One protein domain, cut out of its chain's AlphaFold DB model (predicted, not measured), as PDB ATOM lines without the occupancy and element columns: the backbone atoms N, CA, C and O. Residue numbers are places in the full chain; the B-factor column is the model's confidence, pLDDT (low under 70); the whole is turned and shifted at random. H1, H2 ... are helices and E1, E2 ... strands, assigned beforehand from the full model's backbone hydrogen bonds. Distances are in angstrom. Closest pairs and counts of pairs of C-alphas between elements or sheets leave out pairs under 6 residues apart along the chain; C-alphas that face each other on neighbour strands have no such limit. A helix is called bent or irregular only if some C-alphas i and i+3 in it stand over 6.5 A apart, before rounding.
ATOM      1  N   SER A   2      24.491  -2.952  53.182       53.97
ATOM      2  CA  SER A   2      25.318  -2.582  52.026       53.97
ATOM      3  C   SER A   2      24.468  -2.851  50.788       53.97
ATOM      4  O   SER A   2      24.058  -3.992  50.574       53.97
ATOM      5  N   TYR A   3      24.121  -1.798  50.052       64.69
ATOM      6  CA  TYR A   3      23.475  -1.916  48.749       64.69
ATOM      7  C   TYR A   3      24.565  -2.115  47.692       64.69
ATOM      8  O   TYR A   3      25.657  -1.558  47.800       64.69
ATOM      9  N   SER A   4      24.310  -2.994  46.723       76.94
ATOM     10  CA  SER A   4      25.167  -3.130  45.545       76.94
ATOM     11  C   SER A   4      24.574  -2.287  44.423       76.94
ATOM     12  O   SER A   4      23.377  -2.450  44.163       76.94
ATOM     13  N   PRO A   5      25.379  -1.446  43.750       83.56
ATOM     14  CA  PRO A   5      24.867  -0.551  42.733       83.56
ATOM     15  C   PRO A   5      24.237  -1.301  41.570       83.56
ATOM     16  O   PRO A   5      24.804  -2.269  41.049       83.56
ATOM     17  N   ARG A   6      23.048  -0.856  41.154       92.69
ATOM     18  CA  ARG A   6      22.358  -1.425  39.996       92.69
ATOM     19  C   ARG A   6      22.770  -0.668  38.742       92.69
ATOM     20  O   ARG A   6      22.363   0.467  38.528       92.69
ATOM     21  N   ILE A   7      23.522  -1.329  37.869       94.19
ATOM     22  CA  ILE A   7      23.819  -0.799  36.536       94.19
ATOM     23  C   ILE A   7      22.520  -0.822  35.720       94.19
ATOM     24  O   ILE A   7      22.022  -1.892  35.368       94.19
ATOM     25  N   ALA A   8      21.962   0.355  35.450       94.69
ATOM     26  CA  ALA A   8      20.772   0.524  34.626       94.69
ATOM     27  C   ALA A   8      21.117   0.440  33.134       94.69
ATOM     28  O   ALA A   8      20.359  -0.139  32.355       94.69
ATOM     29  N   MET A   9      22.268   0.998  32.736       93.50
ATOM     30  CA  MET A   9      22.739   0.965  31.350       93.50
ATOM     31  C   MET A   9      24.262   1.106  31.241       93.50
ATOM     32  O   MET A   9      24.921   1.599  32.155       93.50
ATOM     33  N   HIS A  10      24.800   0.701  30.088       94.31
ATOM     34  CA  HIS A  10      26.176   0.965  29.672       94.31
ATOM     35  C   HIS A  10      26.188   1.483  28.227       94.31
ATOM     36  O   HIS A  10      25.598   0.851  27.344       94.31
ATOM     37  N   VAL A  11      26.848   2.615  27.983       93.00
ATOM     38  CA  VAL A  11      26.990   3.260  26.672       93.00
ATOM     39  C   VAL A  11      28.463   3.581  26.450       93.00
ATOM     40  O   VAL A  11      28.980   4.518  27.033       93.00
ATOM     41  N   HIS A  12      29.139   2.831  25.579       93.19
ATOM     42  CA  HIS A  12      30.576   2.999  25.317       93.19
ATOM     43  C   HIS A  12      31.438   2.936  26.590       93.19
ATOM     44  O   HIS A  12      31.696   1.836  27.066       93.19
ATOM     45  N   ASP A  13      31.913   4.077  27.080       92.56
ATOM     46  CA  ASP A  13      32.724   4.279  28.281       92.56
ATOM     47  C   ASP A  13      31.920   4.851  29.465       92.56
ATOM     48  O   ASP A  13      32.472   5.083  30.538       92.56
ATOM     49  N   GLU A  14      30.608   5.022  29.300       94.88
ATOM     50  CA  GLU A  14      29.686   5.556  30.296       94.88
ATOM     51  C   GLU A  14      28.825   4.446  30.919       94.88
ATOM     52  O   GLU A  14      28.193   3.645  30.223       94.88
ATOM     53  N   ILE A  15      28.748   4.420  32.252       94.81
ATOM     54  CA  ILE A  15      27.778   3.611  33.001       94.81
ATOM     55  C   ILE A  15      26.724   4.519  33.626       94.81
ATOM     56  O   ILE A  15      27.045   5.570  34.175       94.81
ATOM     57  N   VAL A  16      25.470   4.073  33.619       95.00
ATOM     58  CA  VAL A  16      24.393   4.712  34.379       95.00
ATOM     59  C   VAL A  16      23.957   3.772  35.484       95.00
ATOM     60  O   VAL A  16      23.618   2.612  35.231       95.00
ATOM     61  N   ILE A  17      23.983   4.277  36.712       95.44
ATOM     62  CA  ILE A  17      23.657   3.535  37.925       95.44
ATOM     63  C   ILE A  17      22.344   4.089  38.481       95.44
ATOM     64  O   ILE A  17      22.201   5.297  38.643       95.44
ATOM     65  N   ASP A  18      21.399   3.194  38.752       94.38
ATOM     66  CA  ASP A  18      20.170   3.496  39.485       94.38
ATOM     67  C   ASP A  18      20.378   3.099  40.948       94.38
ATOM     68  O   ASP A  18      20.479   1.910  41.265       94.38
ATOM     69  N   GLU A  19      20.500   4.096  41.823       93.12
ATOM     70  CA  GLU A  19      20.859   3.905  43.223       93.12
ATOM     71  C   GLU A  19      19.902   4.662  44.159       93.12
ATOM     72  O   GLU A  19      19.605   5.834  43.911       93.12
ATOM     73  N   PRO A  20      19.439   4.043  45.265       91.94
ATOM     74  CA  PRO A  20      18.691   4.749  46.298       91.94
ATOM     75  C   PRO A  20      19.481   5.924  46.880       91.94
ATOM     76  O   PRO A  20      20.678   5.816  47.148       91.94
ATOM     77  N   THR A  21      18.792   7.027  47.166       89.31
ATOM     78  CA  THR A  21      19.411   8.244  47.720       89.31
ATOM     79  C   THR A  21      19.990   8.059  49.127       89.31
ATOM     80  O   THR A  21      20.807   8.865  49.566       89.31
ATOM     81  N   ASP A  22      19.596   7.003  49.842       91.75
ATOM     82  CA  ASP A  22      20.064   6.651  51.185       91.75
ATOM     83  C   ASP A  22      21.121   5.530  51.203       91.75
ATOM     84  O   ASP A  22      21.526   5.078  52.277       91.75
ATOM     85  N   SER A  23      21.609   5.089  50.039       92.00
ATOM     86  CA  SER A  23      22.592   4.002  49.936       92.00
ATOM     87  C   SER A  23      23.986   4.364  50.457       92.00
ATOM     88  O   SER A  23      24.741   3.487  50.886       92.00
ATOM     89  N   GLY A  24      24.341   5.650  50.396       91.69
ATOM     90  CA  GLY A  24      25.695   6.147  50.641       91.69
ATOM     91  C   GLY A  24      26.700   5.844  49.521       91.69
ATOM     92  O   GLY A  24      27.886   6.123  49.710       91.69
ATOM     93  N   PHE A  25      26.264   5.279  48.389       93.25
ATOM     94  CA  PHE A  25      27.103   5.102  47.207       93.25
ATOM     95  C   PHE A  25      27.198   6.419  46.426       93.25
ATOM     96  O   PHE A  25      26.184   7.067  46.185       93.25
ATOM     97  N   THR A  26      28.409   6.830  46.052       94.31
ATOM     98  CA  THR A  26      28.664   8.145  45.440       94.31
ATOM     99  C   THR A  26      29.278   8.028  44.051       94.31
ATOM    100  O   THR A  26      29.961   7.049  43.734       94.31
ATOM    101  N   VAL A  27      29.142   9.078  43.237       95.19
ATOM    102  CA  VAL A  27      29.834   9.153  41.936       95.19
ATOM    103  C   VAL A  27      31.347   9.000  42.062       95.19
ATOM    104  O   VAL A  27      31.957   8.302  41.259       95.19
ATOM    105  N   THR A  28      31.970   9.556  43.103       96.44
ATOM    106  CA  THR A  28      33.413   9.372  43.328       96.44
ATOM    107  C   THR A  28      33.785   7.896  43.488       96.44
ATOM    108  O   THR A  28      34.806   7.462  42.952       96.44
ATOM    109  N   GLN A  29      32.967   7.108  44.192       95.62
ATOM    110  CA  GLN A  29      33.187   5.666  44.326       95.62
ATOM    111  C   GLN A  29      32.981   4.940  42.994       95.62
ATOM    112  O   GLN A  29      33.773   4.061  42.659       95.62
ATOM    113  N   ALA A  30      31.974   5.332  42.208       95.44
ATOM    114  CA  ALA A  30      31.772   4.798  40.863       95.44
ATOM    115  C   ALA A  30      32.991   5.058  39.962       95.44
ATOM    116  O   ALA A  30      33.534   4.114  39.388       95.44
ATOM    117  N   CYS A  31      33.495   6.297  39.914       96.75
ATOM    118  CA  CYS A  31      34.689   6.650  39.145       96.75
ATOM    119  C   CYS A  31      35.918   5.847  39.601       96.75
ATOM    120  O   CYS A  31      36.673   5.347  38.768       96.75
ATOM    121  N   GLN A  32      36.107   5.657  40.913       95.94
ATOM    122  CA  GLN A  32      37.190   4.822  41.447       95.94
ATOM    123  C   GLN A  32      37.081   3.363  40.985       95.94
ATOM    124  O   GLN A  32      38.090   2.775  40.598       95.94
ATOM    125  N   LEU A  33      35.874   2.787  40.989       94.75
ATOM    126  CA  LEU A  33      35.627   1.424  40.511       94.75
ATOM    127  C   LEU A  33      35.880   1.290  39.005       94.75
ATOM    128  O   LEU A  33      36.503   0.320  38.578       94.75
ATOM    129  N   MET A  34      35.458   2.275  38.207       94.75
ATOM    130  CA  MET A  34      35.722   2.313  36.762       94.75
ATOM    131  C   MET A  34      37.217   2.408  36.435       94.75
ATOM    132  O   MET A  34      37.631   1.968  35.368       94.75
ATOM    133  N   CYS A  35      38.035   2.930  37.352       95.31
ATOM    134  CA  CYS A  35      39.485   3.032  37.185       95.31
ATOM    135  C   CYS A  35      40.259   1.775  37.628       95.31
ATOM    136  O   CYS A  35      41.493   1.766  37.578       95.31
ATOM    137  N   VAL A  36      39.583   0.706  38.066       94.81
ATOM    138  CA  VAL A  36      40.251  -0.547  38.444       94.81
ATOM    139  C   VAL A  36      40.748  -1.264  37.190       94.81
ATOM    140  O   VAL A  36      39.973  -1.817  36.409       94.81
ATOM    141  N   LEU A  37      42.069  -1.276  37.004       93.81
ATOM    142  CA  LEU A  37      42.691  -1.903  35.842       93.81
ATOM    143  C   LEU A  37      42.574  -3.435  35.898       93.81
ATOM    144  O   LEU A  37      42.974  -4.048  36.895       93.81
ATOM    145  N   PRO A  38      42.124  -4.090  34.814       92.25
ATOM    146  CA  PRO A  38      42.281  -5.529  34.684       92.25
ATOM    147  C   PRO A  38      43.767  -5.890  34.536       92.25
ATOM    148  O   PRO A  38      44.576  -5.095  34.060       92.25
ATOM    149  N   GLY A  39      44.136  -7.126  34.886       95.19
ATOM    150  CA  GLY A  39      45.542  -7.560  34.902       95.19
ATOM    151  C   GLY A  39      46.284  -7.455  33.560       95.19
ATOM    152  O   GLY A  39      47.508  -7.402  33.547       95.19
ATOM    153  N   LEU A  46      44.168   5.087  33.398       93.81
ATOM    154  CA  LEU A  46      42.709   5.105  33.372       93.81
ATOM    155  C   LEU A  46      42.182   6.178  34.327       93.81
ATOM    156  O   LEU A  46      42.632   6.281  35.468       93.81
ATOM    157  N   ALA A  47      41.237   6.973  33.842       95.12
ATOM    158  CA  ALA A  47      40.532   7.989  34.605       95.12
ATOM    159  C   ALA A  47      39.052   7.950  34.216       95.12
ATOM    160  O   ALA A  47      38.720   7.624  33.078       95.12
ATOM    161  N   ALA A  48      38.187   8.291  35.162       96.19
ATOM    162  CA  ALA A  48      36.754   8.411  34.961       96.19
ATOM    163  C   ALA A  48      36.275   9.700  35.629       96.19
ATOM    164  O   ALA A  48      36.815  10.102  36.662       96.19
ATOM    165  N   ASP A  49      35.255  10.306  35.039       96.12
ATOM    166  CA  ASP A  49      34.527  11.443  35.590       96.12
ATOM    167  C   ASP A  49      33.027  11.134  35.530       96.12
ATOM    168  O   ASP A  49      32.608  10.216  34.818       96.12
ATOM    169  N   GLY A  50      32.224  11.849  36.305       94.25
ATOM    170  CA  GLY A  50      30.794  11.593  36.374       94.25
ATOM    171  C   GLY A  50      30.032  12.627  37.184       94.25
ATOM    172  O   GLY A  50      30.603  13.506  37.829       94.25
ATOM    173  N   TYR A  51      28.708  12.501  37.174       94.75
ATOM    174  CA  TYR A  51      27.808  13.408  37.875       94.75
ATOM    175  C   TYR A  51      26.575  12.674  38.416       94.75
ATOM    176  O   TYR A  51      26.217  11.593  37.952       94.75
ATOM    177  N   GLU A  52      25.922  13.280  39.409       94.06
ATOM    178  CA  GLU A  52      24.666  12.788  39.988       94.06
ATOM    179  C   GLU A  52      23.486  13.582  39.421       94.06
ATOM    180  O   GLU A  52      23.544  14.806  39.266       94.06
ATOM    181  N   CYS A  53      22.396  12.893  39.092       93.06
ATOM    182  CA  CYS A  53      21.181  13.522  38.593       93.06
ATOM    183  C   CYS A  53      19.933  12.696  38.915       93.06
ATOM    184  O   CYS A  53      20.003  11.483  39.062       93.06
TER     185      CYS A  53
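What this domain is: This is residues 2 to 39 and 46 to 53 of the 59 residues of an uncharacterized protein of Actinotignum urinale (UniProt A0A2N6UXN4). A small two-stranded hairpin, E1 and E2, has one short helix, H1, set loosely near its second strand, and an extended last stretch, residues 46 to 53, runs past H1. The link between E2 and H1, residues 19 to 26, folds back at one end of the long axis, and residues 35 to 39 lead away from H1 at the other end. The printed part has 46 residues, with two named strands and then one named helix along the chain; the sheet has the order E1 - E2 and is antiparallel. The class is mixed, helices and strands, with 19 residues, under half, in named elements. The whole is only just compact, close to loose, with a radius of gyration of the C-alphas of 10.8 A, and only just elongated, spanning 32 by 21 by 16 A.

How they stand to each other: The sheet is made of E1, residues 6 to 11, and E2, residues 14 to 18, which form a hairpin. These neighbour strands are antiparallel, with an angle of 155 degrees between their N-to-C directions. The C-alphas of His 10 and Ile 15, which face each other, are 4.5 A apart. Across the pair, N 8 and O 16 are 2.8 A apart and N 18 and O 6 are 2.9 A apart, both within hydrogen-bond range. H1, residues 27 to 34, and E2 are near each other, with no pair of C-alphas within 8 A but 7 pairs within 10 A. E1 and H1 are apart. In H1 every O i to N i+4 pair is within hydrogen-bond range.

Where its parts are: E1 runs from Arg 6, with its C-alpha at (22.358, -1.425, 39.996), to Val 11, and measures 14.9 A from first to last C-alpha. E2 runs from Glu 14, with its C-alpha at (29.686, 5.556, 30.296), to Asp 18, and measures 13.4 A. H1 runs from Val 27 to Met 34, measures 10.4 A, and ends with its C-alpha at (35.722, 2.313, 36.762). H1 is not bent.

The domain as a whole: The two C-alphas farthest apart are those of Asp 22 and Gly 39, 33.4 A, and the first and last printed C-alphas, of Ser 2 and Cys 53, are 21.4 A apart. Residues 40 to 45 are cut out and not printed, and C-alphas 39 and 46 are 13.1 A apart across the cut. The link from E1 to E2 is tight, with 2 residues, and the link from E2 to H1 is short, with 8 residues. The mean pLDDT of the printed part is 92.0, and the model's confidence is low, under 70, at residues 2 to 3.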